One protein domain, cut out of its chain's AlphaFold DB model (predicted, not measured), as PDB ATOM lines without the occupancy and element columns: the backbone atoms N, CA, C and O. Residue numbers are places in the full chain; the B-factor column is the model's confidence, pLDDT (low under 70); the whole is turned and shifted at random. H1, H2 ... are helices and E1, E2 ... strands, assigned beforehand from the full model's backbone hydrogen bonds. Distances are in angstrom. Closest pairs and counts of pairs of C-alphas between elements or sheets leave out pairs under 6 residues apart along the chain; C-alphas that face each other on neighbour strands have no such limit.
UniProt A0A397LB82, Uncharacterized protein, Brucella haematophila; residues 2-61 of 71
ATOM      1  N   ALA A   2    -136.440 -84.016  80.823       60.47
ATOM      2  CA  ALA A   2    -135.297 -84.834  81.292       60.47
ATOM      3  C   ALA A   2    -134.699 -85.762  80.205       60.47
ATOM      4  O   ALA A   2    -133.488 -85.986  80.165       60.47
ATOM      5  N   SER A   3    -135.539 -86.260  79.291       73.00
ATOM      6  CA  SER A   3    -135.137 -87.081  78.140       73.00
ATOM      7  C   SER A   3    -134.317 -86.300  77.106       73.00
ATOM      8  O   SER A   3    -133.292 -86.795  76.642       73.00
ATOM      9  N   GLU A   4    -134.714 -85.064  76.801       69.69
ATOM     10  CA  GLU A   4    -134.022 -84.183  75.849       69.69
ATOM     11  C   GLU A   4    -132.650 -83.761  76.369       69.69
ATOM     12  O   GLU A   4    -131.673 -83.825  75.631       69.69
ATOM     13  N   LEU A   5    -132.535 -83.425  77.660       75.38
ATOM     14  CA  LEU A   5    -131.244 -83.084  78.264       75.38
ATOM     15  C   LEU A   5    -130.274 -84.276  78.248       75.38
ATOM     16  O   LEU A   5    -129.079 -84.109  77.998       75.38
ATOM     17  N   LYS A   6    -130.776 -85.493  78.500       77.25
ATOM     18  CA  LYS A   6    -129.973 -86.724  78.425       77.25
ATOM     19  C   LYS A   6    -129.517 -87.007  76.993       77.25
ATOM     20  O   LYS A   6    -128.363 -87.385  76.793       77.25
ATOM     21  N   TRP A   7    -130.399 -86.814  76.014       76.94
ATOM     22  CA  TRP A   7    -130.070 -86.948  74.595       76.94
ATOM     23  C   TRP A   7    -129.018 -85.920  74.166       76.94
ATOM     24  O   TRP A   7    -127.996 -86.299  73.597       76.94
ATOM     25  N   PHE A   8    -129.198 -84.654  74.546       73.44
ATOM     26  CA  PHE A   8    -128.270 -83.572  74.229       73.44
ATOM     27  C   PHE A   8    -126.869 -83.826  74.799       73.44
ATOM     28  O   PHE A   8    -125.888 -83.757  74.069       73.44
ATOM     29  N   LYS A   9    -126.760 -84.233  76.073       78.69
ATOM     30  CA  LYS A   9    -125.463 -84.590  76.682       78.69
ATOM     31  C   LYS A   9    -124.781 -85.774  75.994       78.69
ATOM     32  O   LYS A   9    -123.554 -85.848  75.961       78.69
ATOM     33  N   ARG A  10    -125.560 -86.728  75.472       79.19
ATOM     34  CA  ARG A  10    -125.017 -87.857  74.707       79.19
ATOM     35  C   ARG A  10    -124.486 -87.390  73.354       79.19
ATOM     36  O   ARG A  10    -123.399 -87.815  72.983       79.19
ATOM     37  N   LEU A  11    -125.213 -86.511  72.666       77.50
ATOM     38  CA  LEU A  11    -124.762 -85.904  71.414       77.50
ATOM     39  C   LEU A  11    -123.483 -85.090  71.627       77.50
ATOM     40  O   LEU A  11    -122.516 -85.295  70.906       77.50
ATOM     41  N   GLU A  12    -123.437 -84.243  72.656       80.50
ATOM     42  CA  GLU A  12    -122.255 -83.439  72.980       80.50
ATOM     43  C   GLU A  12    -121.015 -84.314  73.223       80.50
ATOM     44  O   GLU A  12    -119.926 -83.996  72.751       80.50
ATOM     45  N   ARG A  13    -121.178 -85.452  73.912       84.44
ATOM     46  CA  ARG A  13    -120.094 -86.425  74.099       84.44
ATOM     47  C   ARG A  13    -119.644 -87.036  72.774       84.44
ATOM     48  O   ARG A  13    -118.453 -87.060  72.507       84.44
ATOM     49  N   VAL A  14    -120.583 -87.493  71.947       80.69
ATOM     50  CA  VAL A  14    -120.266 -88.084  70.637       80.69
ATOM     51  C   VAL A  14    -119.537 -87.081  69.742       80.69
ATOM     52  O   VAL A  14    -118.562 -87.449  69.103       80.69
ATOM     53  N   LEU A  15    -119.966 -85.816  69.734       77.75
ATOM     54  CA  LEU A  15    -119.312 -84.753  68.967       77.75
ATOM     55  C   LEU A  15    -117.918 -84.415  69.509       77.75
ATOM     56  O   LEU A  15    -117.031 -84.078  68.734       77.75
ATOM     57  N   ARG A  16    -117.711 -84.512  70.826       82.31
ATOM     58  CA  ARG A  16    -116.403 -84.301  71.461       82.31
ATOM     59  C   ARG A  16    -115.411 -85.417  71.144       82.31
ATOM     60  O   ARG A  16    -114.235 -85.135  70.952       82.31
ATOM     61  N   ASP A  17    -115.894 -86.653  71.102       84.81
ATOM     62  CA  ASP A  17    -115.096 -87.838  70.779       84.81
ATOM     63  C   ASP A  17    -114.976 -88.051  69.255       84.81
ATOM     64  O   ASP A  17    -114.361 -89.021  68.808       84.81
ATOM     65  N   MET A  18    -115.582 -87.170  68.449       82.38
ATOM     66  CA  MET A  18    -115.546 -87.262  66.999       82.38
ATOM     67  C   MET A  18    -114.120 -86.998  66.498       82.38
ATOM     68  O   MET A  18    -113.531 -85.973  66.851       82.38
ATOM     69  N   PRO A  19    -113.574 -87.886  65.652       83.31
ATOM     70  CA  PRO A  19    -112.316 -87.648  64.964       83.31
ATOM     71  C   PRO A  19    -112.311 -86.298  64.235       83.31
ATOM     72  O   PRO A  19    -113.271 -85.932  63.556       83.31
ATOM     73  N   ASP A  20    -111.206 -85.570  64.341       85.69
ATOM     74  CA  ASP A  20    -111.017 -84.245  63.745       85.69
ATOM     75  C   ASP A  20    -110.849 -84.270  62.217       85.69
ATOM     76  O   ASP A  20    -110.729 -83.213  61.594       85.69
ATOM     77  N   ASN A  21    -110.838 -85.462  61.619       87.88
ATOM     78  CA  ASN A  21    -110.837 -85.704  60.182       87.88
ATOM     79  C   ASN A  21    -112.246 -85.924  59.606       87.88
ATOM     80  O   ASN A  21    -112.357 -86.210  58.415       87.88
ATOM     81  N   LEU A  22    -113.303 -85.792  60.413       87.44
ATOM     82  CA  LEU A  22    -114.688 -85.914  59.965       87.44
ATOM     83  C   LEU A  22    -115.422 -84.572  60.010       87.44
ATOM     84  O   LEU A  22    -115.169 -83.715  60.857       87.44
ATOM     85  N   GLU A  23    -116.370 -84.415  59.097       86.44
ATOM     86  CA  GLU A  23    -117.305 -83.297  59.015       86.44
ATOM     87  C   GLU A  23    -118.727 -83.859  58.954       86.44
ATOM     88  O   GLU A  23    -118.976 -84.851  58.273       86.44
ATOM     89  N   VAL A  24    -119.659 -83.260  59.696       85.44
ATOM     90  CA  VAL A  24    -121.058 -83.705  59.743       85.44
ATOM     91  C   VAL A  24    -121.940 -82.611  59.167       85.44
ATOM     92  O   VAL A  24    -121.985 -81.503  59.703       85.44
ATOM     93  N   THR A  25    -122.675 -82.946  58.113       83.38
ATOM     94  CA  THR A  25    -123.633 -82.055  57.463       83.38
ATOM     95  C   THR A  25    -125.040 -82.501  57.828       83.38
ATOM     96  O   THR A  25    -125.407 -83.663  57.655       83.38
ATOM     97  N   VAL A  26    -125.838 -81.577  58.363       82.38
ATOM     98  CA  VAL A  26    -127.246 -81.823  58.689       82.38
ATOM     99  C   VAL A  26    -128.104 -81.043  57.709       82.38
ATOM    100  O   VAL A  26    -128.093 -79.812  57.702       82.38
ATOM    101  N   HIS A  27    -128.858 -81.770  56.897       80.38
ATOM    102  CA  HIS A  27    -129.743 -81.215  55.884       80.38
ATOM    103  C   HIS A  27    -131.152 -80.979  56.426       80.38
ATOM    104  O   HIS A  27    -131.566 -81.498  57.473       80.38
ATOM    105  N   GLN A  28    -131.933 -80.215  55.662       71.94
ATOM    106  CA  GLN A  28    -133.370 -80.092  55.897       71.94
ATOM    107  C   GLN A  28    -134.025 -81.488  55.820       71.94
ATOM    108  O   GLN A  28    -133.563 -82.364  55.096       71.94
ATOM    109  N   HIS A  29    -135.088 -81.719  56.596       75.62
ATOM    110  CA  HIS A  29    -135.770 -83.025  56.732       75.62
ATOM    111  C   HIS A  29    -135.016 -84.120  57.509       75.62
ATOM    112  O   HIS A  29    -135.413 -85.287  57.465       75.62
ATOM    113  N   GLY A  30    -133.985 -83.757  58.279       71.94
ATOM    114  CA  GLY A  30    -133.342 -84.672  59.230       71.94
ATOM    115  C   GLY A  30    -132.402 -85.682  58.578       71.94
ATOM    116  O   GLY A  30    -132.091 -86.706  59.183       71.94
ATOM    117  N   VAL A  31    -131.961 -85.416  57.351       82.12
ATOM    118  CA  VAL A  31    -130.888 -86.178  56.712       82.12
ATOM    119  C   VAL A  31    -129.552 -85.725  57.296       82.12
ATOM    120  O   VAL A  31    -129.297 -84.528  57.424       82.12
ATOM    121  N   VAL A  32    -128.720 -86.689  57.674       85.12
ATOM    122  CA  VAL A  32    -127.383 -86.455  58.211       85.12
ATOM    123  C   VAL A  32    -126.374 -87.206  57.363       85.12
ATOM    124  O   VAL A  32    -126.502 -88.414  57.143       85.12
ATOM    125  N   GLU A  33    -125.357 -86.482  56.928       88.56
ATOM    126  CA  GLU A  33    -124.248 -86.998  56.140       88.56
ATOM    127  C   GLU A  33    -122.937 -86.765  56.875       88.56
ATOM    128  O   GLU A  33    -122.731 -85.730  57.513       88.56
ATOM    129  N   ILE A  34    -122.053 -87.753  56.795       89.38
ATOM    130  CA  ILE A  34    -120.706 -87.687  57.349       89.38
ATOM    131  C   ILE A  34    -119.728 -87.682  56.186       89.38
ATOM    132  O   ILE A  34    -119.746 -88.584  55.350       89.38
ATOM    133  N   HIS A  35    -118.843 -86.701  56.181       89.50
ATOM    134  CA  HIS A  35    -117.824 -86.487  55.170       89.50
ATOM    135  C   HIS A  35    -116.433 -86.559  55.793       89.50
ATOM    136  O   HIS A  35    -116.257 -86.370  56.999       89.50
ATOM    137  N   GLU A  36    -115.422 -86.788  54.958       90.88
ATOM    138  CA  GLU A  36    -114.060 -86.423  55.338       90.88
ATOM    139  C   GLU A  36    -113.987 -84.894  55.479       90.88
ATOM    140  O   GLU A  36    -114.585 -84.152  54.696       90.88
ATOM    141  N   ARG A  37    -113.248 -84.405  56.473       89.81
ATOM    142  CA  ARG A  37    -113.112 -82.974  56.737       89.81
ATOM    143  C   ARG A  37    -112.652 -82.221  55.493       89.81
ATOM    144  O   ARG A  37    -111.634 -82.551  54.884       89.81
ATOM    145  N   GLY A  38    -113.398 -81.178  55.130       87.94
ATOM    146  CA  GLY A  38    -113.093 -80.358  53.963       87.94
ATOM    147  C   GLY A  38    -113.395 -81.028  52.621       87.94
ATOM    148  O   GLY A  38    -113.066 -80.443  51.590       87.94
ATOM    149  N   ALA A  39    -114.017 -82.215  52.589       88.19
ATOM    150  CA  ALA A  39    -114.499 -82.816  51.344       88.19
ATOM    151  C   ALA A  39    -115.516 -81.903  50.651       88.19
ATOM    152  O   ALA A  39    -115.364 -81.641  49.464       88.19
ATOM    153  N   THR A  40    -116.454 -81.315  51.402       85.69
ATOM    154  CA  THR A  40    -117.432 -80.341  50.890       85.69
ATOM    155  C   THR A  40    -116.749 -79.176  50.172       85.69
ATOM    156  O   THR A  40    -117.118 -78.799  49.062       85.69
ATOM    157  N   ARG A  41    -115.700 -78.624  50.793       89.12
ATOM    158  CA  ARG A  41    -114.941 -77.499  50.243       89.12
ATOM    159  C   ARG A  41    -114.156 -77.897  48.997       89.12
ATOM    160  O   ARG A  41    -114.231 -77.184  48.005       89.12
ATOM    161  N   ARG A  42    -113.427 -79.017  49.044       92.00
ATOM    162  CA  ARG A  42    -112.673 -79.534  47.889       92.00
ATOM    163  C   ARG A  42    -113.603 -79.799  46.709       92.00
ATOM    164  O   ARG A  42    -113.333 -79.353  45.604       92.00
ATOM    165  N   TYR A  43    -114.740 -80.439  46.970       91.12
ATOM    166  CA  TYR A  43    -115.733 -80.737  45.945       91.12
ATOM    167  C   TYR A  43    -116.308 -79.459  45.324       91.12
ATOM    168  O   TYR A  43    -116.406 -79.372  44.104       91.12
ATOM    169  N   PHE A  44    -116.612 -78.442  46.140       89.94
ATOM    170  CA  PHE A  44    -117.059 -77.139  45.644       89.94
ATOM    171  C   PHE A  44    -115.995 -76.438  44.792       89.94
ATOM    172  O   PHE A  44    -116.321 -75.884  43.746       89.94
ATOM    173  N   GLU A  45    -114.732 -76.470  45.221       92.44
ATOM    174  CA  GLU A  45    -113.611 -75.894  44.467       92.44
ATOM    175  C   GLU A  45    -113.416 -76.595  43.106       92.44
ATOM    176  O   GLU A  45    -113.045 -75.938  42.134       92.44
ATOM    177  N   GLU A  46    -113.719 -77.892  43.014       92.06
ATOM    178  CA  GLU A  46    -113.591 -78.690  41.786       92.06
ATOM    179  C   GLU A  46    -114.819 -78.613  40.856       92.06
ATOM    180  O   GLU A  46    -114.656 -78.554  39.637       92.06
ATOM    181  N   HIS A  47    -116.040 -78.607  41.403       90.25
ATOM    182  CA  HIS A  47    -117.285 -78.790  40.637       90.25
ATOM    183  C   HIS A  47    -118.210 -77.562  40.651       90.25
ATOM    184  O   HIS A  47    -119.124 -77.468  39.833       90.25
ATOM    185  N   GLY A  48    -117.999 -76.605  41.560       89.38
ATOM    186  CA  GLY A  48    -118.826 -75.398  41.694       89.38
ATOM    187  C   GLY A  48    -120.178 -75.605  42.393       89.38
ATOM    188  O   GLY A  48    -120.967 -74.664  42.471       89.38
ATOM    189  N   HIS A  49    -120.451 -76.803  42.917       86.31
ATOM    190  CA  HIS A  49    -121.639 -77.134  43.716       86.31
ATOM    191  C   HIS A  49    -121.287 -78.126  44.838       86.31
ATOM    192  O   HIS A  49    -120.171 -78.636  44.882       86.31
ATOM    193  N   VAL A  50    -122.217 -78.367  45.769       84.12
ATOM    194  CA  VAL A  50    -122.034 -79.279  46.923       84.12
ATOM    195  C   VAL A  50    -123.125 -80.348  47.032       84.12
ATOM    196  O   VAL A  50    -123.195 -81.053  48.031       84.12
ATOM    197  N   ASP A  51    -123.980 -80.466  46.018       80.69
ATOM    198  CA  ASP A  51    -125.168 -81.327  46.083       80.69
ATOM    199  C   ASP A  51    -124.835 -82.830  46.090       80.69
ATOM    200  O   ASP A  51    -125.588 -83.614  46.658       80.69
ATOM    201  N   ASP A  52    -123.693 -83.224  45.510       84.31
ATOM    202  CA  ASP A  52    -123.309 -84.628  45.291       84.31
ATOM    203  C   ASP A  52    -121.988 -85.006  45.986       84.31
ATOM    204  O   ASP A  52    -121.255 -85.885  45.525       84.31
ATOM    205  N   VAL A  53    -121.642 -84.325  47.083       85.75
ATOM    206  CA  VAL A  53    -120.414 -84.628  47.835       85.75
ATOM    207  C   VAL A  53    -120.480 -86.082  48.333       85.75
ATOM    208  O   VAL A  53    -121.418 -86.439  49.048       85.75
ATOM    209  N   PRO A  54    -119.509 -86.952  47.999       85.00
ATOM    210  CA  PRO A  54    -119.551 -88.345  48.430       85.00
ATOM    211  C   PRO A  54    -119.467 -88.479  49.957       85.00
ATOM    212  O   PRO A  54    -118.430 -88.205  50.567       85.00
ATOM    213  N   ALA A  55    -120.554 -88.940  50.576       86.94
ATOM    214  CA  ALA A  55    -120.613 -89.194  52.009       86.94
ATOM    215  C   ALA A  55    -119.944 -90.529  52.384       86.94
ATOM    216  O   ALA A  55    -120.155 -91.561  51.745       86.94
ATOM    217  N   LEU A  56    -119.186 -90.529  53.484       87.44
ATOM    218  CA  LEU A  56    -118.674 -91.742  54.138       87.44
ATOM    219  C   LEU A  56    -119.805 -92.545  54.787       87.44
ATOM    220  O   LEU A  56    -119.759 -93.774  54.844       87.44
ATOM    221  N   ALA A  57    -120.810 -91.842  55.306       85.94
ATOM    222  CA  ALA A  57    -122.008 -92.434  55.875       85.94
ATOM    223  C   ALA A  57    -123.202 -91.489  55.725       85.94
ATOM    224  O   ALA A  57    -123.060 -90.269  55.804       85.94
ATOM    225  N   PHE A  58    -124.383 -92.079  55.576       85.81
ATOM    226  CA  PHE A  58    -125.655 -91.381  55.422       85.81
ATOM    227  C   PHE A  58    -126.696 -92.018  56.343       85.81
ATOM    228  O   PHE A  58    -126.839 -93.245  56.371       85.81
ATOM    229  N   PHE A  59    -127.452 -91.203  57.077       85.31
ATOM    230  CA  PHE A  59    -128.623 -91.676  57.807       85.31
ATOM    231  C   PHE A  59    -129.720 -90.618  57.882       85.31
ATOM    232  O   PHE A  59    -129.471 -89.422  58.002       85.31
ATOM    233  N   GLN A  60    -130.970 -91.077  57.854       82.06
ATOM    234  CA  GLN A  60    -132.139 -90.219  57.995       82.06
ATOM    235  C   GLN A  60    -132.717 -90.346  59.403       82.06
ATOM    236  O   GLN A  60    -133.197 -91.407  59.814       82.06
ATOM    237  N   VAL A  61    -132.718 -89.241  60.138       75.19
ATOM    238  CA  VAL A  61    -133.389 -89.138  61.426       75.19
ATOM    239  C   VAL A  61    -134.876 -88.928  61.162       75.19
ATOM    240  O   VAL A  61    -135.335 -87.823  60.878       75.19
TER     241      VAL A  61
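AT A GLANCE: This is residues 2 to 61 of the 71 residues of an uncharacterized protein of Brucella haematophila (UniProt A0A397LB82). What shape is this? A small three-stranded antiparallel sheet, ordered E1, E2, E3, stands between two helices: H1, whose residues 2 to 14 stick out free at one end, and short H2 at the other. What builds it, and how tightly? The 60 printed residues include two named helices and three named strands, H1, E1, E2, H2, E3, a mixed class. It is loose, radius of gyration of the C-alphas 13.6 A, spanning 45 by 26 by 14 A.

HOW THE PARTS SIT: Where are the helices? H1, residues 2 to 16, is not on the sheet and is apart from H2, residues 39 to 47. H2 is only just not on the sheet, with 4 pairs of C-alphas within 10 A. In both, every O i to N i+4 pair is within hydrogen-bond range. How do the strands pair? E1, residues 22 to 26, and E2, residues 31 to 36, form an antiparallel hairpin, with N 23 and O 35 at 2.9 A. E3, residues 57 to 60, is antiparallel to E2, with N 32 and O 59 at 2.9 A.

IN THESE COORDINATES: Where does H1 begin? At C-alpha 2, (-135.297, -84.834, 81.292), running 21.3 A. How long are the others? E1 is 13.3 A, E2 16.9 A, H2 11.8 A and E3 10.6 A, ending at (-132.139, -90.219, 57.995).

THE WHOLE: How large? The farthest C-alphas, Ala 2 and Glu 46, are 45.5 A apart. Any cut, long link or low confidence? The printed part has no cut and no long link; residues 2 and 4 are under 70.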